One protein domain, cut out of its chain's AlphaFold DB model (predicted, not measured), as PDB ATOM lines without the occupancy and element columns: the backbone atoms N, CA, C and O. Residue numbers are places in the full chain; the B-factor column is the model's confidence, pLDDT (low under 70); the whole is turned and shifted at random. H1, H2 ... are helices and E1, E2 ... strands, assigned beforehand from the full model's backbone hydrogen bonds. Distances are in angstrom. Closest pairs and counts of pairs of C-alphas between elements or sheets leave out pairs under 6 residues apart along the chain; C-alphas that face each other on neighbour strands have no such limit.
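Overview. This is residues 65 to 214 of the 248 residues of the protein "PhoX, Predicted phosphatase" of Campylobacter coli (UniProt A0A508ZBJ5). Two sheets lie partly face to face as a loose sandwich: a strongly twisted wall of five strands, E1 to E5, and a two-stranded hairpin, E6 and E7, over part of it. At one end of the larger sheet H1 and H3 lie side by side with the small H2 near H3, and a long loop arm, residues 173 to 192, reaches away from the sheets with H4 near its tip. The printed part has 150 residues, with four named helices and seven named strands in the order H1 E1 E2 H2 H3 E3 E4 E5 H4 E6 E7; both sheets are antiparallel, and the larger is branched at E3. The class is mixed, helices and strands, with under half of the residues in named elements. The whole is compact, with a radius of gyration of the C-alphas of 16.6 A, and flat in outline, spanning 48 by 45 by 24 A.

Arrangement. Begin with residues 65 to 80, which hold no named element, and go on to H1, residues 81 to 87. E1, residues 95 to 104, bends by 57 degrees at residue 98 and forms a hairpin with E2, residues 107 to 114; look for N 101 and O 109, 2.8 A apart. H2, residues 119 to 122, is near H3, residues 132 to 141, with 6 pairs of C-alphas within 10 A. H3 touches H1 at a shallow tilt of 11 degrees, the same way; the closest C-alphas are those of Val 84 and Tyr 137, 4.7 A apart. E3, residues 143 to 152, has E2 on one side, with N 147 and O 110 at 2.9 A. On its other side lie E4, residues 155 to 158, and E5, residues 166 to 168. E3 and E4 form a hairpin, with N 150 and O 157 within hydrogen-bond range at 2.9 A, while E3 and E5 are antiparallel neighbours, with N 144 and O 168 within hydrogen-bond range at 2.8 A. H3 is only just on this branched sheet, with 5 pairs of C-alphas within 10 A, and only grazes it with residues 140 to 141. H4, residues 181 to 185, touches no helix and is apart from E7, residues 208 to 212. E6, residues 197 to 202, forms a hairpin with E7, where N 201 and O 209 are 2.9 A apart. The two sheets make a sandwich, two sheets face to face, their best planes 26 degrees apart; the closest C-alphas of E1 and E6 are those of Gly 97 and Ala 199, at 3.9 A. In H1, H3 and H4 each O i to N i+4 pair is within hydrogen-bond range; H2 is too short for such a pair, and its one O i to N i+3 pair is not within range.

Along the chain. Find C-alpha 81 at (32.841, 35.073, -36.497), where H1 begins; it runs 9.8 A. E1 measures 24.4 A from first to last C-alpha, and E2 measures 22.1 A. H3 runs 14.2 A. Look for E3 from C-alpha 143 at (25.479, 25.891, -21.234); it runs 28.0 A. E4 covers 10.3 A, E6 14.5 A and E7 13.4 A, ending at C-alpha 212, (18.371, 20.518, -19.439). H2, E5 and H4 are short.

Size, cuts and confidence. The two C-alphas farthest apart are those of Gly 153 and Asp 187, 52.9 A. The printed part has no cut. The links E5 to H4 and H4 to E6 are long, with 12 and 11 residues; between them residues 173 to 174 pair with residues 191 to 192, antiparallel. The mean pLDDT of the printed part is 96.9, and no printed residue is under 70.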
ATOM      1  N   PRO A  65      34.575  38.931 -19.418       98.56
ATOM      2  CA  PRO A  65      35.710  38.050 -19.667       98.56
ATOM      3  C   PRO A  65      35.963  37.030 -18.551       98.56
ATOM      4  O   PRO A  65      36.035  37.375 -17.374       98.56
ATOM      5  N   LEU A  66      36.232  35.778 -18.936       98.75
ATOM      6  CA  LEU A  66      36.843  34.764 -18.061       98.75
ATOM      7  C   LEU A  66      38.353  34.611 -18.323       98.75
ATOM      8  O   LEU A  66      39.075  33.988 -17.539       98.75
ATOM      9  N   PHE A  67      38.844  35.179 -19.424       98.56
ATOM     10  CA  PHE A  67      40.238  35.129 -19.862       98.56
ATOM     11  C   PHE A  67      40.684  36.522 -20.297       98.56
ATOM     12  O   PHE A  67      39.915  37.221 -20.953       98.56
ATOM     13  N   SER A  68      41.929  36.916 -20.028       98.19
ATOM     14  CA  SER A  68      42.419  38.271 -20.349       98.19
ATOM     15  C   SER A  68      42.456  38.565 -21.851       98.19
ATOM     16  O   SER A  68      42.458  39.720 -22.262       98.19
ATOM     17  N   LYS A  69      42.487  37.522 -22.689       97.25
ATOM     18  CA  LYS A  69      42.398  37.649 -24.152       97.25
ATOM     19  C   LYS A  69      40.978  37.923 -24.658       97.25
ATOM     20  O   LYS A  69      40.821  38.277 -25.824       97.25
ATOM     21  N   ALA A  70      39.966  37.658 -23.835       98.00
ATOM     22  CA  ALA A  70      38.578  37.817 -24.222       98.00
ATOM     23  C   ALA A  70      38.190  39.291 -24.151       98.00
ATOM     24  O   ALA A  70      38.651  40.036 -23.287       98.00
ATOM     25  N   LYS A  71      37.325  39.703 -25.067       97.56
ATOM     26  CA  LYS A  71      36.687  41.016 -25.033       97.56
ATOM     27  C   LYS A  71      35.319  40.873 -24.389       97.56
ATOM     28  O   LYS A  71      34.664  39.854 -24.596       97.56
ATOM     29  N   ALA A  72      34.911  41.887 -23.633       97.44
ATOM     30  CA  ALA A  72      33.542  41.961 -23.146       97.44
ATOM     31  C   ALA A  72      32.548  41.966 -24.321       97.44
ATOM     32  O   ALA A  72      32.943  42.213 -25.467       97.44
ATOM     33  N   TYR A  73      31.277  41.693 -24.033       96.19
ATOM     34  CA  TYR A  73      30.211  41.801 -25.025       96.19
ATOM     35  C   TYR A  73      30.243  43.165 -25.736       96.19
ATOM     36  O   TYR A  73      30.419  44.212 -25.109       96.19
ATOM     37  N   ASP A  74      30.130  43.136 -27.065       93.94
ATOM     38  CA  ASP A  74      30.144  44.343 -27.885       93.94
ATOM     39  C   ASP A  74      28.742  44.955 -27.930       93.94
ATOM     40  O   ASP A  74      27.852  44.456 -28.617       93.94
ATOM     41  N   GLU A  75      28.567  46.083 -27.244       95.00
ATOM     42  CA  GLU A  75      27.318  46.855 -27.237       95.00
ATOM     43  C   GLU A  75      26.962  47.468 -28.600       95.00
ATOM     44  O   GLU A  75      25.871  48.014 -28.764       95.00
ATOM     45  N   SER A  76      27.833  47.350 -29.612       94.00
ATOM     46  CA  SER A  76      27.431  47.566 -31.003       94.00
ATOM     47  C   SER A  76      26.462  46.494 -31.506       94.00
ATOM     48  O   SER A  76      25.823  46.732 -32.522       94.00
ATOM     49  N   LYS A  77      26.335  45.346 -30.819       94.94
ATOM     50  CA  LYS A  77      25.405  44.227 -31.084       94.94
ATOM     51  C   LYS A  77      25.480  43.656 -32.499       94.94
ATOM     52  O   LYS A  77      24.483  43.159 -33.036       94.94
ATOM     53  N   ASN A  78      26.652  43.775 -33.117       92.00
ATOM     54  CA  ASN A  78      26.964  43.182 -34.408       92.00
ATOM     55  C   ASN A  78      27.787  41.920 -34.175       92.00
ATOM     56  O   ASN A  78      28.852  41.978 -33.563       92.00
ATOM     57  N   ILE A  79      27.303  40.790 -34.679       94.06
ATOM     58  CA  ILE A  79      27.970  39.504 -34.498       94.06
ATOM     59  C   ILE A  79      28.665  39.107 -35.791       94.06
ATOM     60  O   ILE A  79      28.041  38.926 -36.835       94.06
ATOM     61  N   ASP A  80      29.979  38.952 -35.699       95.25
ATOM     62  CA  ASP A  80      30.800  38.304 -36.707       95.25
ATOM     63  C   ASP A  80      31.396  37.001 -36.142       95.25
ATOM     64  O   ASP A  80      31.187  36.623 -34.985       95.25
ATOM     65  N   MET A  81      32.181  36.297 -36.954       96.25
ATOM     66  CA  MET A  81      32.841  35.073 -36.497       96.25
ATOM     67  C   MET A  81      33.870  35.306 -35.378       96.25
ATOM     68  O   MET A  81      34.101  34.394 -34.582       96.25
ATOM     69  N   ASN A  82      34.459  36.502 -35.259       97.00
ATOM     70  CA  ASN A  82      35.362  36.804 -34.146       97.00
ATOM     71  C   ASN A  82      34.586  36.899 -32.830       97.00
ATOM     72  O   ASN A  82      35.060  36.406 -31.806       97.00
ATOM     73  N   ALA A  83      33.389  37.492 -32.852       97.12
ATOM     74  CA  ALA A  83      32.483  37.523 -31.711       97.12
ATOM     75  C   ALA A  83      32.062  36.104 -31.300       97.12
ATOM     76  O   ALA A  83      32.120  35.774 -30.117       97.12
ATOM     77  N   VAL A  84      31.728  35.238 -32.267       96.81
ATOM     78  CA  VAL A  84      31.409  33.815 -32.021       96.81
ATOM     79  C   VAL A  84      32.561  33.094 -31.321       96.81
ATOM     80  O   VAL A  84      32.351  32.391 -30.331       96.81
ATOM     81  N   ASP A  85      33.792  33.261 -31.803       96.88
ATOM     82  CA  ASP A  85      34.950  32.616 -31.184       96.88
ATOM     83  C   ASP A  85      35.279  33.210 -29.807       96.88
ATOM     84  O   ASP A  85      35.674  32.476 -28.895       96.88
ATOM     85  N   ASN A  86      35.058  34.515 -29.620       98.12
ATOM     86  CA  ASN A  86      35.209  35.197 -28.337       98.12
ATOM     87  C   ASN A  86      34.178  34.735 -27.294       98.12
ATOM     88  O   ASN A  86      34.526  34.612 -26.119       98.12
ATOM     89  N   ALA A  87      32.946  34.414 -27.711       97.44
ATOM     90  CA  ALA A  87      31.850  34.006 -26.828       97.44
ATOM     91  C   ALA A  87      32.207  32.806 -25.928       97.44
ATOM     92  O   ALA A  87      31.727  32.694 -24.803       97.44
ATOM     93  N   ARG A  88      33.126  31.936 -26.371       96.38
ATOM     94  CA  ARG A  88      33.615  30.779 -25.595       96.38
ATOM     95  C   ARG A  88      34.581  31.139 -24.459       96.38
ATOM     96  O   ARG A  88      34.995  30.260 -23.703       96.38
ATOM     97  N   PHE A  89      34.968  32.406 -24.343       98.25
ATOM     98  CA  PHE A  89      35.904  32.915 -23.336       98.25
ATOM     99  C   PHE A  89      35.282  33.970 -22.407       98.25
ATOM    100  O   PHE A  89      35.984  34.525 -21.560       98.25
ATOM    101  N   VAL A  90      33.981  34.225 -22.538       98.69
ATOM    102  CA  VAL A  90      33.206  35.122 -21.670       98.69
ATOM    103  C   VAL A  90      32.122  34.343 -20.930       98.69
ATOM    104  O   VAL A  90      31.815  33.205 -21.293       98.69
ATOM    105  N   PHE A  91      31.560  34.933 -19.882       98.88
ATOM    106  CA  PHE A  91      30.435  34.377 -19.134       98.88
ATOM    107  C   PHE A  91      29.159  34.342 -19.987       98.88
ATOM    108  O   PHE A  91      28.902  35.267 -20.760       98.88
ATOM    109  N   GLY A  92      28.395  33.251 -19.888       98.62
ATOM    110  CA  GLY A  92      27.190  33.042 -20.699       98.62
ATOM    111  C   GLY A  92      25.996  33.911 -20.286       98.62
ATOM    112  O   GLY A  92      26.055  34.632 -19.289       98.62
ATOM    113  N   ASP A  93      24.927  33.849 -21.078       98.38
ATOM    114  CA  ASP A  93      23.690  34.621 -20.872       98.38
ATOM    115  C   ASP A  93      22.762  33.931 -19.852       98.38
ATOM    116  O   ASP A  93      22.986  32.767 -19.508       98.38
ATOM    117  N   ASN A  94      21.770  34.668 -19.339       98.38
ATOM    118  CA  ASN A  94      20.740  34.237 -18.381       98.38
ATOM    119  C   ASN A  94      21.250  33.201 -17.374       98.38
ATOM    120  O   ASN A  94      20.923  32.013 -17.440       98.38
ATOM    121  N   ASN A  95      22.127  33.653 -16.475       98.62
ATOM    122  CA  ASN A  95      22.668  32.785 -15.443       98.62
ATOM    123  C   ASN A  95      21.562  32.244 -14.528       98.62
ATOM    124  O   ASN A  95      20.749  33.011 -14.016       98.62
ATOM    125  N   ASP A  96      21.599  30.945 -14.260       98.75
ATOM    126  CA  ASP A  96      20.590  30.263 -13.446       98.75
ATOM    127  C   ASP A  96      21.268  29.437 -12.337       98.75
ATOM    128  O   ASP A  96      22.100  29.971 -11.590       98.75
ATOM    129  N   GLY A  97      20.953  28.145 -12.210       98.62
ATOM    130  CA  GLY A  97      21.438  27.279 -11.145       98.62
ATOM    131  C   GLY A  97      22.952  27.346 -10.984       98.62
ATOM    132  O   GLY A  97      23.699  27.390 -11.963       98.62
ATOM    133  N   MET A  98      23.421  27.340  -9.735       98.81
ATOM    134  CA  MET A  98      24.844  27.435  -9.431       98.81
ATOM    135  C   MET A  98      25.266  26.702  -8.158       98.81
ATOM    136  O   MET A  98      24.502  26.529  -7.205       98.81
ATOM    137  N   SER A  99      26.529  26.275  -8.116       98.81
ATOM    138  CA  SER A  99      27.160  25.688  -6.927       98.81
ATOM    139  C   SER A  99      28.553  26.240  -6.682       98.81
ATOM    140  O   SER A  99      29.333  26.441  -7.613       98.81
ATOM    141  N   PHE A 100      28.882  26.399  -5.400       98.62
ATOM    142  CA  PHE A 100      30.207  26.789  -4.932       98.62
ATOM    143  C   PHE A 100      31.012  25.576  -4.456       98.62
ATOM    144  O   PHE A 100      30.564  24.785  -3.623       98.62
ATOM    145  N   PHE A 101      32.244  25.464  -4.945       98.69
ATOM    146  CA  PHE A 101      33.215  24.444  -4.561       98.69
ATOM    147  C   PHE A 101      34.426  25.130  -3.921       98.69
ATOM    148  O   PHE A 101      35.179  25.840  -4.589       98.69
ATOM    149  N   SER A 102      34.621  24.942  -2.614       98.00
ATOM    150  CA  SER A 102      35.729  25.581  -1.893       98.00
ATOM    151  C   SER A 102      37.084  25.022  -2.341       98.00
ATOM    152  O   SER A 102      37.290  23.811  -2.356       98.00
ATOM    153  N   LEU A 103      38.023  25.916  -2.662       97.94
ATOM    154  CA  LEU A 103      39.442  25.585  -2.849       97.94
ATOM    155  C   LEU A 103      40.266  25.948  -1.607       97.94
ATOM    156  O   LEU A 103      41.283  25.324  -1.316       97.94
ATOM    157  N   SER A 104      39.860  27.004  -0.899       97.50
ATOM    158  CA  SER A 104      40.428  27.452   0.374       97.50
ATOM    159  C   SER A 104      39.450  28.408   1.070       97.50
ATOM    160  O   SER A 104      38.388  28.719   0.532       97.50
ATOM    161  N   LYS A 105      39.837  28.970   2.224       96.12
ATOM    162  CA  LYS A 105      39.053  30.003   2.928       96.12
ATOM    163  C   LYS A 105      38.699  31.215   2.051       96.12
ATOM    164  O   LYS A 105      37.642  31.806   2.233       96.12
ATOM    165  N   ASN A 106      39.578  31.579   1.113       97.75
ATOM    166  CA  ASN A 106      39.459  32.797   0.305       97.75
ATOM    167  C   ASN A 106      39.383  32.510  -1.203       97.75
ATOM    168  O   ASN A 106      39.564  33.429  -1.995       97.75
ATOM    169  N   ARG A 107      39.190  31.251  -1.619       98.50
ATOM    170  CA  ARG A 107      39.111  30.853  -3.037       98.50
ATOM    171  C   ARG A 107      38.073  29.762  -3.228       98.50
ATOM    172  O   ARG A 107      37.982  28.852  -2.401       98.50
ATOM    173  N   GLY A 108      37.380  29.787  -4.353       98.56
ATOM    174  CA  GLY A 108      36.499  28.702  -4.756       98.56
ATOM    175  C   GLY A 108      36.190  28.736  -6.239       98.56
ATOM    176  O   GLY A 108      36.551  29.678  -6.937       98.56
ATOM    177  N   ILE A 109      35.543  27.681  -6.704       98.88
ATOM    178  CA  ILE A 109      35.044  27.554  -8.067       98.88
ATOM    179  C   ILE A 109      33.529  27.693  -8.008       98.88
ATOM    180  O   ILE A 109      32.882  27.034  -7.192       98.88
ATOM    181  N   LEU A 110      32.976  28.529  -8.874       98.88
ATOM    182  CA  LEU A 110      31.559  28.531  -9.191       98.88
ATOM    183  C   LEU A 110      31.355  27.757 -10.491       98.88
ATOM    184  O   LEU A 110      32.057  27.994 -11.473       98.88
ATOM    185  N   ALA A 111      30.406  26.829 -10.483       98.94
ATOM    186  CA  ALA A 111      29.811  26.287 -11.696       98.94
ATOM    187  C   ALA A 111      28.396  26.853 -11.782       98.94
ATOM    188  O   ALA A 111      27.632  26.693 -10.830       98.94
ATOM    189  N   ILE A 112      28.104  27.566 -12.866       98.94
ATOM    190  CA  ILE A 112      26.881  28.347 -13.050       98.94
ATOM    191  C   ILE A 112      26.295  27.986 -14.407       98.94
ATOM    192  O   ILE A 112      27.009  27.988 -15.410       98.94
ATOM    193  N   ASN A 113      25.013  27.658 -14.439       98.94
ATOM    194  CA  ASN A 113      24.294  27.424 -15.679       98.94
ATOM    195  C   ASN A 113      24.030  28.730 -16.428       98.94
ATOM    196  O   ASN A 113      23.892  29.784 -15.816       98.94
ATOM    197  N   ASN A 114      23.919  28.625 -17.746       98.81
ATOM    198  CA  ASN A 114      23.510  29.683 -18.658       98.81
ATOM    199  C   ASN A 114      22.363  29.138 -19.512       98.81
ATOM    200  O   ASN A 114      22.588  28.325 -20.414       98.81
ATOM    201  N   GLU A 115      21.135  29.503 -19.155       98.44
ATOM    202  CA  GLU A 115      19.949  28.731 -19.531       98.44
ATOM    203  C   GLU A 115      19.492  29.008 -20.966       98.44
ATOM    204  O   GLU A 115      19.384  28.099 -21.797       98.44
ATOM    205  N   TYR A 116      19.225  30.277 -21.258       96.88
ATOM    206  CA  TYR A 116      18.684  30.735 -22.529       96.88
ATOM    207  C   TYR A 116      19.324  32.048 -22.963       96.88
ATOM    208  O   TYR A 116      20.222  32.569 -22.307       96.88
ATOM    209  N   ILE A 117      18.879  32.573 -24.100       95.75
ATOM    210  CA  ILE A 117      19.393  33.811 -24.683       95.75
ATOM    211  C   ILE A 117      18.263  34.795 -24.964       95.75
ATOM    212  O   ILE A 117      17.119  34.391 -25.185       95.75
ATOM    213  N   ASN A 118      18.611  36.078 -25.009       95.56
ATOM    214  CA  ASN A 118      17.685  37.180 -25.273       95.56
ATOM    215  C   ASN A 118      18.068  37.915 -26.581       95.56
ATOM    216  O   ASN A 118      18.777  38.926 -26.546       95.56
ATOM    217  N   PRO A 119      17.643  37.449 -27.774       93.62
ATOM    218  CA  PRO A 119      18.038  38.051 -29.055       93.62
ATOM    219  C   PRO A 119      17.665  39.528 -29.198       93.62
ATOM    220  O   PRO A 119      18.282  40.257 -29.974       93.62
ATOM    221  N   GLU A 120      16.619  39.963 -28.498       94.38
ATOM    222  CA  GLU A 120      16.126  41.336 -28.463       94.38
ATOM    223  C   GLU A 120      17.103  42.314 -27.808       94.38
ATOM    224  O   GLU A 120      17.122  43.485 -28.188       94.38
ATOM    225  N   ILE A 121      17.944  41.837 -26.885       94.81
ATOM    226  CA  ILE A 121      19.032  42.628 -26.294       94.81
ATOM    227  C   ILE A 121      20.397  42.268 -26.885       94.81
ATOM    228  O   ILE A 121      21.278  43.128 -26.874       94.81
ATOM    229  N   MET A 122      20.555  41.055 -27.424       95.25
ATOM    230  CA  MET A 122      21.822  40.527 -27.939       95.25
ATOM    231  C   MET A 122      22.177  41.011 -29.349       95.25
ATOM    232  O   MET A 122      23.350  41.083 -29.699       95.25
ATOM    233  N   PHE A 123      21.188  41.353 -30.178       95.56
ATOM    234  CA  PHE A 123      21.440  41.727 -31.572       95.56
ATOM    235  C   PHE A 123      20.760  43.037 -31.945       95.56
ATOM    236  O   PHE A 123      19.624  43.301 -31.545       95.56
ATOM    237  N   ASN A 124      21.387  43.818 -32.828       94.50
ATOM    238  CA  ASN A 124      20.785  45.042 -33.373       94.50
ATOM    239  C   ASN A 124      19.437  44.796 -34.066       94.50
ATOM    240  O   ASN A 124      18.516  45.607 -33.969       94.50
ATOM    241  N   HIS A 125      19.292  43.663 -34.758       94.12
ATOM    242  CA  HIS A 125      18.042  43.283 -35.422       94.12
ATOM    243  C   HIS A 125      17.035  42.598 -34.484       94.12
ATOM    244  O   HIS A 125      16.017  42.084 -34.959       94.12
ATOM    245  N   GLN A 126      17.305  42.543 -33.176       93.62
ATOM    246  CA  GLN A 126      16.394  42.036 -32.145       93.62
ATOM    247  C   GLN A 126      15.873  40.613 -32.438       93.62
ATOM    248  O   GLN A 126      14.680  40.327 -32.327       93.62
ATOM    249  N   GLY A 127      16.736  39.739 -32.969       90.56
ATOM    250  CA  GLY A 127      16.367  38.371 -33.365       90.56
ATOM    251  C   GLY A 127      15.378  38.227 -34.536       90.56
ATOM    252  O   GLY A 127      14.844  37.136 -34.750       90.56
ATOM    253  N   LYS A 128      15.092  39.291 -35.302       89.38
ATOM    254  CA  LYS A 128      14.159  39.223 -36.445       89.38
ATOM    255  C   LYS A 128      14.754  38.512 -37.665       89.38
ATOM    256  O   LYS A 128      14.033  37.740 -38.291       89.38
ATOM    257  N   ASN A 129      16.043  38.720 -37.939       88.00
ATOM    258  CA  ASN A 129      16.757  38.193 -39.106       88.00
ATOM    259  C   ASN A 129      18.056  37.492 -38.675       88.00
ATOM    260  O   ASN A 129      19.134  38.021 -38.909       88.00
ATOM    261  N   LEU A 130      17.941  36.334 -38.016       90.31
ATOM    262  CA  LEU A 130      19.107  35.589 -37.530       90.31
ATOM    263  C   LEU A 130      19.971  35.086 -38.695       90.31
ATOM    264  O   LEU A 130      19.494  34.352 -39.567       90.31
ATOM    265  N   SER A 131      21.243  35.463 -38.676       92.56
ATOM    266  CA  SER A 131      22.310  34.882 -39.482       92.56
ATOM    267  C   SER A 131      22.816  33.573 -38.869       92.56
ATOM    268  O   SER A 131      22.410  33.151 -37.783       92.56
ATOM    269  N   LYS A 132      23.723  32.897 -39.577       93.25
ATOM    270  CA  LYS A 132      24.397  31.711 -39.041       93.25
ATOM    271  C   LYS A 132      25.306  32.090 -37.870       93.25
ATOM    272  O   LYS A 132      25.404  31.331 -36.911       93.25
ATOM    273  N   GLU A 133      25.973  33.231 -37.968       95.38
ATOM    274  CA  GLU A 133      26.871  33.786 -36.962       95.38
ATOM    275  C   GLU A 133      26.103  34.105 -35.676       95.38
ATOM    276  O   GLU A 133      26.540  33.688 -34.607       95.38
ATOM    277  N   ASP A 134      24.915  34.712 -35.786       95.31
ATOM    278  CA  ASP A 134      24.036  34.959 -34.633       95.31
ATOM    279  C   ASP A 134      23.682  33.652 -33.935       95.31
ATOM    280  O   ASP A 134      23.858  33.521 -32.728       95.31
ATOM    281  N   VAL A 135      23.257  32.645 -34.705       94.50
ATOM    282  CA  VAL A 135      22.939  31.325 -34.158       94.50
ATOM    283  C   VAL A 135      24.149  30.729 -33.445       94.50
ATOM    284  O   VAL A 135      24.018  30.301 -32.305       94.50
ATOM    285  N   LEU A 136      25.334  30.725 -34.065       96.31
ATOM    286  CA  LEU A 136      26.562  30.207 -33.449       96.31
ATOM    287  C   LEU A 136      26.934  30.954 -32.161       96.31
ATOM    288  O   LEU A 136      27.419  30.328 -31.216       96.31
ATOM    289  N   TYR A 137      26.692  32.261 -32.115       97.25
ATOM    290  CA  TYR A 137      26.899  33.078 -30.926       97.25
ATOM    291  C   TYR A 137      25.893  32.729 -29.818       97.25
ATOM    292  O   TYR A 137      26.300  32.557 -28.667       97.25
ATOM    293  N   GLU A 138      24.612  32.520 -30.154       96.69
ATOM    294  CA  GLU A 138      23.593  31.994 -29.228       96.69
ATOM    295  C   GLU A 138      24.039  30.637 -28.649       96.69
ATOM    296  O   GLU A 138      24.051  30.453 -27.431       96.69
ATOM    297  N   GLN A 139      24.490  29.705 -29.502       96.94
ATOM    298  CA  GLN A 139      24.978  28.380 -29.080       96.94
ATOM    299  C   GLN A 139      26.157  28.475 -28.105       96.94
ATOM    300  O   GLN A 139      26.266  27.669 -27.181       96.94
ATOM    301  N   ALA A 140      27.058  29.432 -28.341       97.69
ATOM    302  CA  ALA A 140      28.232  29.689 -27.515       97.69
ATOM    303  C   ALA A 140      27.907  30.477 -26.234       97.69
ATOM    304  O   ALA A 140      28.772  30.599 -25.368       97.69
ATOM    305  N   SER A 141      26.689  31.005 -26.088       97.94
ATOM    306  CA  SER A 141      26.262  31.822 -24.940       97.94
ATOM    307  C   SER A 141      25.476  31.040 -23.881       97.94
ATOM    308  O   SER A 141      25.394  31.500 -22.749       97.94
ATOM    309  N   VAL A 142      24.972  29.847 -24.205       98.44
ATOM    310  CA  VAL A 142      24.300  28.932 -23.257       98.44
ATOM    311  C   VAL A 142      25.264  27.900 -22.655       98.44
ATOM    312  O   VAL A 142      26.460  27.881 -22.974       98.44
ATOM    313  N   GLY A 143      24.752  27.032 -21.781       98.62
ATOM    314  CA  GLY A 143      25.479  25.891 -21.234       98.62
ATOM    315  C   GLY A 143      25.865  26.084 -19.770       98.62
ATOM    316  O   GLY A 143      25.021  26.328 -18.912       98.62
ATOM    317  N   VAL A 144      27.156  25.954 -19.468       98.94
ATOM    318  CA  VAL A 144      27.717  26.132 -18.122       98.94
ATOM    319  C   VAL A 144      28.985  26.980 -18.184       98.94
ATOM    320  O   VAL A 144      29.906  26.714 -18.966       98.94
ATOM    321  N   SER A 145      29.063  27.967 -17.299       98.94
ATOM    322  CA  SER A 145      30.266  28.728 -16.982       98.94
ATOM    323  C   SER A 145      30.887  28.209 -15.687       98.94
ATOM    324  O   SER A 145      30.289  28.280 -14.615       98.94
ATOM    325  N   VAL A 146      32.110  27.688 -15.780       98.88
ATOM    326  CA  VAL A 146      32.943  27.339 -14.625       98.88
ATOM    327  C   VAL A 146      33.981  28.433 -14.457       98.88
ATOM    328  O   VAL A 146      34.703  28.730 -15.410       98.88
ATOM    329  N   LEU A 147      34.062  29.038 -13.275       98.81
ATOM    330  CA  LEU A 147      34.994  30.131 -13.012       98.81
ATOM    331  C   LEU A 147      35.540  30.105 -11.584       98.81
ATOM    332  O   LEU A 147      34.837  29.776 -10.629       98.81
ATOM    333  N   GLU A 148      36.811  30.457 -11.433       98.88
ATOM    334  CA  GLU A 148      37.413  30.670 -10.123       98.88
ATOM    335  C   GLU A 148      37.093  32.075  -9.602       98.88
ATOM    336  O   GLU A 148      37.256  33.072 -10.307       98.88
ATOM    337  N   ILE A 149      36.722  32.149  -8.326       98.75
ATOM    338  CA  ILE A 149      36.631  33.394  -7.568       98.75
ATOM    339  C   ILE A 149      37.621  33.402  -6.410       98.75
ATOM    340  O   ILE A 149      37.895  32.381  -5.768       98.75
ATOM    341  N   GLN A 150      38.127  34.591  -6.104       98.62
ATOM    342  CA  GLN A 150      39.013  34.830  -4.977       98.62
ATOM    343  C   GLN A 150      38.576  36.068  -4.206       98.62
ATOM    344  O   GLN A 150      38.201  37.088  -4.783       98.62
ATOM    345  N   LYS A 151      38.679  35.987  -2.881       97.56
ATOM    346  CA  LYS A 151      38.452  37.123  -2.001       97.56
ATOM    347  C   LYS A 151      39.632  38.101  -2.081       97.56
ATOM    348  O   LYS A 151      40.758  37.738  -1.732       97.56
ATOM    349  N   LYS A 152      39.377  39.332  -2.521       93.50
ATOM    350  CA  LYS A 152      40.293  40.480  -2.516       93.50
ATOM    351  C   LYS A 152      39.827  41.465  -1.442       93.50
ATOM    352  O   LYS A 152      38.823  42.151  -1.595       93.50
ATOM    353  N   GLY A 153      40.536  41.500  -0.313       91.94
ATOM    354  CA  GLY A 153      40.078  42.244   0.864       91.94
ATOM    355  C   GLY A 153      38.776  41.651   1.409       91.94
ATOM    356  O   GLY A 153      38.756  40.494   1.832       91.94
ATOM    357  N   ASN A 154      37.694  42.432   1.381       90.50
ATOM    358  CA  ASN A 154      36.367  41.985   1.812       90.50
ATOM    359  C   ASN A 154      35.465  41.501   0.668       90.50
ATOM    360  O   ASN A 154      34.429  40.907   0.956       90.50
ATOM    361  N   GLU A 155      35.879  41.656  -0.588       95.56
ATOM    362  CA  GLU A 155      35.044  41.386  -1.761       95.56
ATOM    363  C   GLU A 155      35.510  40.146  -2.517       95.56
ATOM    364  O   GLU A 155      36.689  39.796  -2.492       95.56
ATOM    365  N   TRP A 156      34.589  39.469  -3.199       97.44
ATOM    366  CA  TRP A 156      34.918  38.389  -4.123       97.44
ATOM    367  C   TRP A 156      35.066  38.945  -5.532       97.44
ATOM    368  O   TRP A 156      34.271  39.772  -5.957       97.44
ATOM    369  N   ALA A 157      36.072  38.468  -6.256       98.19
ATOM    370  CA  ALA A 157      36.293  38.824  -7.648       98.19
ATOM    371  C   ALA A 157      36.642  37.582  -8.467       98.19
ATOM    372  O   ALA A 157      37.256  36.639  -7.955       98.19
ATOM    373  N   VAL A 158      36.290  37.614  -9.748       98.38
ATOM    374  CA  VAL A 158      36.664  36.579 -10.713       98.38
ATOM    375  C   VAL A 158      38.172  36.602 -10.956       98.38
ATOM    376  O   VAL A 158      38.799  37.660 -11.059       98.38
ATOM    377  N   VAL A 159      38.770  35.416 -11.016       98.62
ATOM    378  CA  VAL A 159      40.183  35.229 -11.348       98.62
ATOM    379  C   VAL A 159      40.288  34.951 -12.843       98.62
ATOM    380  O   VAL A 159      40.025  33.832 -13.288       98.62
ATOM    381  N   LEU A 160      40.664  35.967 -13.622       98.50
ATOM    382  CA  LEU A 160      40.926  35.804 -15.054       98.50
ATOM    383  C   LEU A 160      42.058  34.802 -15.294       98.50
ATOM    384  O   LEU A 160      42.981  34.689 -14.487       98.50
ATOM    385  N   ASP A 161      41.967  34.077 -16.408       98.56
ATOM    386  CA  ASP A 161      42.950  33.073 -16.841       98.56
ATOM    387  C   ASP A 161      43.212  31.955 -15.820       98.56
ATOM    388  O   ASP A 161      44.213  31.236 -15.916       98.56
ATOM    389  N   SER A 162      42.318  31.761 -14.843       98.69
ATOM    390  CA  SER A 162      42.419  30.598 -13.972       98.69
ATOM    391  C   SER A 162      42.348  29.328 -14.813       98.69
ATOM    392  O   SER A 162      41.506  29.181 -15.698       98.69
ATOM    393  N   LYS A 163      43.199  28.356 -14.479       98.25
ATOM    394  CA  LYS A 163      43.192  27.025 -15.098       98.25
ATOM    395  C   LYS A 163      41.861  26.276 -14.933       98.25
ATOM    396  O   LYS A 163      41.667  25.254 -15.584       98.25
ATOM    397  N   TYR A 164      41.000  26.726 -14.019       98.62
ATOM    398  CA  TYR A 164      39.669  26.162 -13.806       98.62
ATOM    399  C   TYR A 164      38.597  26.821 -14.675       98.62
ATOM    400  O   TYR A 164      37.530  26.229 -14.840       98.62
ATOM    401  N   ASN A 165      38.863  28.009 -15.228       98.81
ATOM    402  CA  ASN A 165      37.884  28.720 -16.036       98.81
ATOM    403  C   ASN A 165      37.573  27.914 -17.295       98.81
ATOM    404  O   ASN A 165      38.475  27.459 -18.005       98.81
ATOM    405  N   ARG A 166      36.286  27.715 -17.570       98.56
ATOM    406  CA  ARG A 166      35.827  26.916 -18.701       98.56
ATOM    407  C   ARG A 166      34.402  27.287 -19.079       98.56
ATOM    408  O   ARG A 166      33.529  27.353 -18.219       98.56
ATOM    409  N   ARG A 167      34.158  27.410 -20.380       98.50
ATOM    410  CA  ARG A 167      32.815  27.342 -20.954       98.50
ATOM    411  C   ARG A 167      32.537  25.934 -21.468       98.50
ATOM    412  O   ARG A 167      33.401  25.296 -22.076       98.50
ATOM    413  N   ILE A 168      31.347  25.444 -21.161       98.69
ATOM    414  CA  ILE A 168      30.734  24.254 -21.743       98.69
ATOM    415  C   ILE A 168      29.488  24.788 -22.436       98.69
ATOM    416  O   ILE A 168      28.644  25.363 -21.768       98.69
ATOM    417  N   ASP A 169      29.422  24.677 -23.755       97.88
ATOM    418  CA  ASP A 169      28.405  25.317 -24.596       97.88
ATOM    419  C   ASP A 169      27.604  24.281 -25.398       97.88
ATOM    420  O   ASP A 169      27.864  23.076 -25.299       97.88
ATOM    421  N   ALA A 170      26.676  24.728 -26.251       97.38
ATOM    422  CA  ALA A 170      25.843  23.831 -27.059       97.38
ATOM    423  C   ALA A 170      26.615  23.073 -28.166       97.38
ATOM    424  O   ALA A 170      26.037  22.258 -28.881       97.38
ATOM    425  N   ASN A 171      27.925  23.297 -28.313       96.56
ATOM    426  CA  ASN A 171      28.786  22.613 -29.281       96.56
ATOM    427  C   ASN A 171      29.898  21.781 -28.623       96.56
ATOM    428  O   ASN A 171      30.718  21.161 -29.311       96.56
ATOM    429  N   THR A 172      29.948  21.735 -27.294       97.94
ATOM    430  CA  THR A 172      30.974  20.986 -26.569       97.94
ATOM    431  C   THR A 172      30.751  19.485 -26.753       97.94
ATOM    432  O   THR A 172      29.634  18.999 -26.648       97.94
ATOM    433  N   LYS A 173      31.801  18.706 -27.037       97.81
ATOM    434  CA  LYS A 173      31.662  17.243 -27.168       97.81
ATOM    435  C   LYS A 173      31.352  16.629 -25.802       97.81
ATOM    436  O   LYS A 173      32.190  16.700 -24.902       97.81
ATOM    437  N   MET A 174      30.192  15.993 -25.687       97.94
ATOM    438  CA  MET A 174      29.698  15.362 -24.466       97.94
ATOM    439  C   MET A 174      29.720  13.840 -24.594       97.94
ATOM    440  O   MET A 174      29.299  13.257 -25.599       97.94
ATOM    441  N   GLU A 175      30.216  13.180 -23.554       97.56
ATOM    442  CA  GLU A 175      30.097  11.733 -23.430       97.56
ATOM    443  C   GLU A 175      28.699  11.360 -22.945       97.56
ATOM    444  O   GLU A 175      28.161  11.971 -22.026       97.56
ATOM    445  N   VAL A 176      28.132  10.308 -23.535       97.81
ATOM    446  CA  VAL A 176      26.874   9.718 -23.069       97.81
ATOM    447  C   VAL A 176      27.196   8.413 -22.347       97.81
ATOM    448  O   VAL A 176      27.969   7.582 -22.842       97.81
ATOM    449  N   SER A 177      26.600   8.230 -21.171       97.19
ATOM    450  CA  SER A 177      26.732   7.039 -20.327       97.19
ATOM    451  C   SER A 177      25.351   6.491 -19.940       97.19
ATOM    452  O   SER A 177      24.321   7.032 -20.337       97.19
ATOM    453  N   GLY A 178      25.322   5.394 -19.185       97.38
ATOM    454  CA  GLY A 178      24.092   4.738 -18.740       97.38
ATOM    455  C   GLY A 178      23.441   3.830 -19.791       97.38
ATOM    456  O   GLY A 178      23.955   3.636 -20.894       97.38
ATOM    457  N   ALA A 179      22.298   3.242 -19.429       97.94
ATOM    458  CA  ALA A 179      21.632   2.200 -20.219       97.94
ATOM    459  C   ALA A 179      21.156   2.681 -21.602       97.94
ATOM    460  O   ALA A 179      21.149   1.907 -22.557       97.94
ATOM    461  N   ALA A 180      20.816   3.966 -21.728       96.62
ATOM    462  CA  ALA A 180      20.340   4.559 -22.976       96.62
ATOM    463  C   ALA A 180      21.468   4.938 -23.955       96.62
ATOM    464  O   ALA A 180      21.181   5.340 -25.080       96.62
ATOM    465  N   LYS A 181      22.749   4.794 -23.575       96.81
ATOM    466  CA  LYS A 181      23.899   5.250 -24.379       96.81
ATOM    467  C   LYS A 181      23.843   4.795 -25.836       96.81
ATOM    468  O   LYS A 181      24.086   5.600 -26.730       96.81
ATOM    469  N   LYS A 182      23.556   3.509 -26.070       96.31
ATOM    470  CA  LYS A 182      23.527   2.935 -27.423       96.31
ATOM    471  C   LYS A 182      22.436   3.576 -28.284       96.31
ATOM    472  O   LYS A 182      22.681   3.837 -29.455       96.31
ATOM    473  N   GLU A 183      21.273   3.850 -27.699       95.19
ATOM    474  CA  GLU A 183      20.146   4.456 -28.411       95.19
ATOM    475  C   GLU A 183      20.404   5.934 -28.724       95.19
ATOM    476  O   GLU A 183      20.166   6.384 -29.841       95.19
ATOM    477  N   VAL A 184      20.967   6.673 -27.762       93.00
ATOM    478  CA  VAL A 184      21.279   8.101 -27.925       93.00
ATOM    479  C   VAL A 184      22.386   8.315 -28.956       93.00
ATOM    480  O   VAL A 184      22.269   9.171 -29.829       93.00
ATOM    481  N   LEU A 185      23.477   7.550 -28.866       94.69
ATOM    482  CA  LEU A 185      24.634   7.759 -29.734       94.69
ATOM    483  C   LEU A 185      24.495   7.082 -31.096       94.69
ATOM    484  O   LEU A 185      25.062   7.586 -32.065       94.69
ATOM    485  N   LYS A 186      23.767   5.964 -31.194       94.00
ATOM    486  CA  LYS A 186      23.758   5.100 -32.385       94.00
ATOM    487  C   LYS A 186      25.204   4.803 -32.820       94.00
ATOM    488  O   LYS A 186      25.940   4.169 -32.069       94.00
ATOM    489  N   ASP A 187      25.632   5.337 -33.966       93.12
ATOM    490  CA  ASP A 187      26.989   5.175 -34.515       93.12
ATOM    491  C   ASP A 187      27.942   6.346 -34.193       93.12
ATOM    492  O   ASP A 187      29.085   6.390 -34.656       93.12
ATOM    493  N   LYS A 188      27.487   7.351 -33.439       95.50
ATOM    494  CA  LYS A 188      28.289   8.519 -33.052       95.50
ATOM    495  C   LYS A 188      29.122   8.226 -31.802       95.50
ATOM    496  O   LYS A 188      28.765   7.417 -30.955       95.50
ATOM    497  N   LYS A 189      30.247   8.931 -31.660       95.38
ATOM    498  CA  LYS A 189      31.123   8.805 -30.480       95.38
ATOM    499  C   LYS A 189      30.701   9.712 -29.317       95.38
ATOM    500  O   LYS A 189      30.913   9.354 -28.163       95.38
ATOM    501  N   PHE A 190      30.127  10.870 -29.631       96.69
ATOM    502  CA  PHE A 190      29.764  11.916 -28.677       96.69
ATOM    503  C   PHE A 190      28.421  12.533 -29.062       96.69
ATOM    504  O   PHE A 190      28.087  12.571 -30.251       96.69
ATOM    505  N   ALA A 191      27.702  13.042 -28.065       95.75
ATOM    506  CA  ALA A 191      26.675  14.054 -28.272       95.75
ATOM    507  C   ALA A 191      27.342  15.438 -28.319       95.75
ATOM    508  O   ALA A 191      28.485  15.600 -27.880       95.75
ATOM    509  N   TYR A 192      26.652  16.424 -28.877       95.25
ATOM    510  CA  TYR A 192      27.139  17.797 -28.923       95.25
ATOM    511  C   TYR A 192      26.268  18.663 -28.031       95.25
ATOM    512  O   TYR A 192      25.062  18.746 -28.233       95.25
ATOM    513  N   GLY A 193      26.929  19.309 -27.083       96.25
ATOM    514  CA  GLY A 193      26.382  20.375 -26.288       96.25
ATOM    515  C   GLY A 193      25.635  19.964 -25.040       96.25
ATOM    516  O   GLY A 193      25.315  18.799 -24.817       96.25
ATOM    517  N   THR A 194      25.372  20.995 -24.251       97.88
ATOM    518  CA  THR A 194      24.278  21.067 -23.291       97.88
ATOM    519  C   THR A 194      23.722  22.492 -23.338       97.88
ATOM    520  O   THR A 194      24.482  23.433 -23.594       97.88
ATOM    521  N   PHE A 195      22.407  22.639 -23.223       97.12
ATOM    522  CA  PHE A 195      21.690  23.915 -23.332       97.12
ATOM    523  C   PHE A 195      20.327  23.812 -22.639       97.12
ATOM    524  O   PHE A 195      19.925  22.720 -22.239       97.12
ATOM    525  N   ALA A 196      19.611  24.935 -22.498       97.31
ATOM    526  CA  ALA A 196      18.422  25.008 -21.641       97.31
ATOM    527  C   ALA A 196      18.744  24.582 -20.196       97.31
ATOM    528  O   ALA A 196      17.955  23.900 -19.542       97.31
ATOM    529  N   ASN A 197      19.957  24.910 -19.740       98.62
ATOM    530  CA  ASN A 197      20.476  24.529 -18.434       98.62
ATOM    531  C   ASN A 197      19.801  25.376 -17.350       98.62
ATOM    532  O   ASN A 197      20.209  26.510 -17.144       98.62
ATOM    533  N   CYS A 198      18.805  24.825 -16.665       98.12
ATOM    534  CA  CYS A 198      17.997  25.541 -15.674       98.12
ATOM    535  C   CYS A 198      18.697  25.542 -14.301       98.12
ATOM    536  O   CYS A 198      19.672  26.255 -14.062       98.12
ATOM    537  N   ALA A 199      18.309  24.631 -13.412       97.81
ATOM    538  CA  ALA A 199      18.856  24.518 -12.066       97.81
ATOM    539  C   ALA A 199      20.023  23.515 -11.962       97.81
ATOM    540  O   ALA A 199      20.584  23.023 -12.949       97.81
ATOM    541  N   ASN A 200      20.414  23.196 -10.729       98.69
ATOM    542  CA  ASN A 200      21.623  22.433 -10.473       98.69
ATOM    543  C   ASN A 200      21.559  21.489  -9.269       98.69
ATOM    544  O   ASN A 200      20.688  21.576  -8.405       98.69
ATOM    545  N   GLY A 201      22.567  20.620  -9.192       98.31
ATOM    546  CA  GLY A 201      22.880  19.813  -8.020       98.31
ATOM    547  C   GLY A 201      24.384  19.751  -7.757       98.31
ATOM    548  O   GLY A 201      25.197  19.767  -8.681       98.31
ATOM    549  N   GLN A 202      24.761  19.642  -6.485       98.25
ATOM    550  CA  GLN A 202      26.141  19.419  -6.061       98.25
ATOM    551  C   GLN A 202      26.255  18.043  -5.418       98.25
ATOM    552  O   GLN A 202      25.550  17.732  -4.458       98.25
ATOM    553  N   THR A 203      27.147  17.206  -5.938       98.19
ATOM    554  CA  THR A 203      27.361  15.869  -5.381       98.19
ATOM    555  C   THR A 203      28.368  15.907  -4.229       98.19
ATOM    556  O   THR A 203      29.289  16.731  -4.231       98.19
ATOM    557  N   PRO A 204      28.271  14.978  -3.259       97.50
ATOM    558  CA  PRO A 204      29.220  14.913  -2.148       97.50
ATOM    559  C   PRO A 204      30.629  14.463  -2.570       97.50
ATOM    560  O   PRO A 204      31.569  14.611  -1.798       97.50
ATOM    561  N   TRP A 205      30.800  13.938  -3.789       98.12
ATOM    562  CA  TRP A 205      32.105  13.590  -4.368       98.12
ATOM    563  C   TRP A 205      32.676  14.695  -5.272       98.12
ATOM    564  O   TRP A 205      33.597  14.446  -6.046       98.12
ATOM    565  N   GLY A 206      32.153  15.922  -5.169       97.56
ATOM    566  CA  GLY A 206      32.764  17.103  -5.777       97.56
ATOM    567  C   GLY A 206      32.464  17.285  -7.263       97.56
ATOM    568  O   GLY A 206      33.304  17.814  -7.986       97.56
ATOM    569  N   THR A 207      31.284  16.868  -7.731       98.69
ATOM    570  CA  THR A 207      30.828  17.122  -9.108       98.69
ATOM    571  C   THR A 207      29.602  18.022  -9.143       98.69
ATOM    572  O   THR A 207      28.805  18.067  -8.205       98.69
ATOM    573  N   TYR A 208      29.452  18.721 -10.263       98.81
ATOM    574  CA  TYR A 208      28.304  19.560 -10.570       98.81
ATOM    575  C   TYR A 208      27.333  18.817 -11.491       98.81
ATOM    576  O   TYR A 208      27.765  18.139 -12.424       98.81
ATOM    577  N   ILE A 209      26.037  18.934 -11.213       98.81
ATOM    578  CA  ILE A 209      24.946  18.440 -12.053       98.81
ATOM    579  C   ILE A 209      24.236  19.665 -12.612       98.81
ATOM    580  O   ILE A 209      23.749  20.489 -11.843       98.81
ATOM    581  N   SER A 210      24.180  19.754 -13.936       98.69
ATOM    582  CA  SER A 210      23.357  20.714 -14.666       98.69
ATOM    583  C   SER A 210      22.184  19.974 -15.310       98.69
ATOM    584  O   SER A 210      22.333  18.798 -15.656       98.69
ATOM    585  N   CYS A 211      21.036  20.634 -15.449       98.56
ATOM    586  CA  CYS A 211      19.790  20.017 -15.903       98.56
ATOM    587  C   CYS A 211      19.240  20.741 -17.134       98.56
ATOM    588  O   CYS A 211      18.982  21.937 -17.060       98.56
ATOM    589  N   GLU A 212      19.028  20.011 -18.227       98.25
ATOM    590  CA  GLU A 212      18.371  20.518 -19.439       98.25
ATOM    591  C   GLU A 212      16.849  20.486 -19.232       98.25
ATOM    592  O   GLU A 212      16.288  19.413 -18.997       98.25
ATOM    593  N   GLU A 213      16.186  21.645 -19.270       97.00
ATOM    594  CA  GLU A 213      14.738  21.771 -19.049       97.00
ATOM    595  C   GLU A 213      13.984  21.910 -20.380       97.00
ATOM    596  O   GLU A 213      13.499  20.922 -20.930       97.00
ATOM    597  N   ASN A 214      13.929  23.125 -20.931       94.44
ATOM    598  CA  ASN A 214      13.157  23.463 -22.135       94.44
ATOM    599  C   ASN A 214      13.970  23.221 -23.418       94.44
ATOM    600  O   ASN A 214      14.100  24.089 -24.283       94.44
TER     601      ASN A 214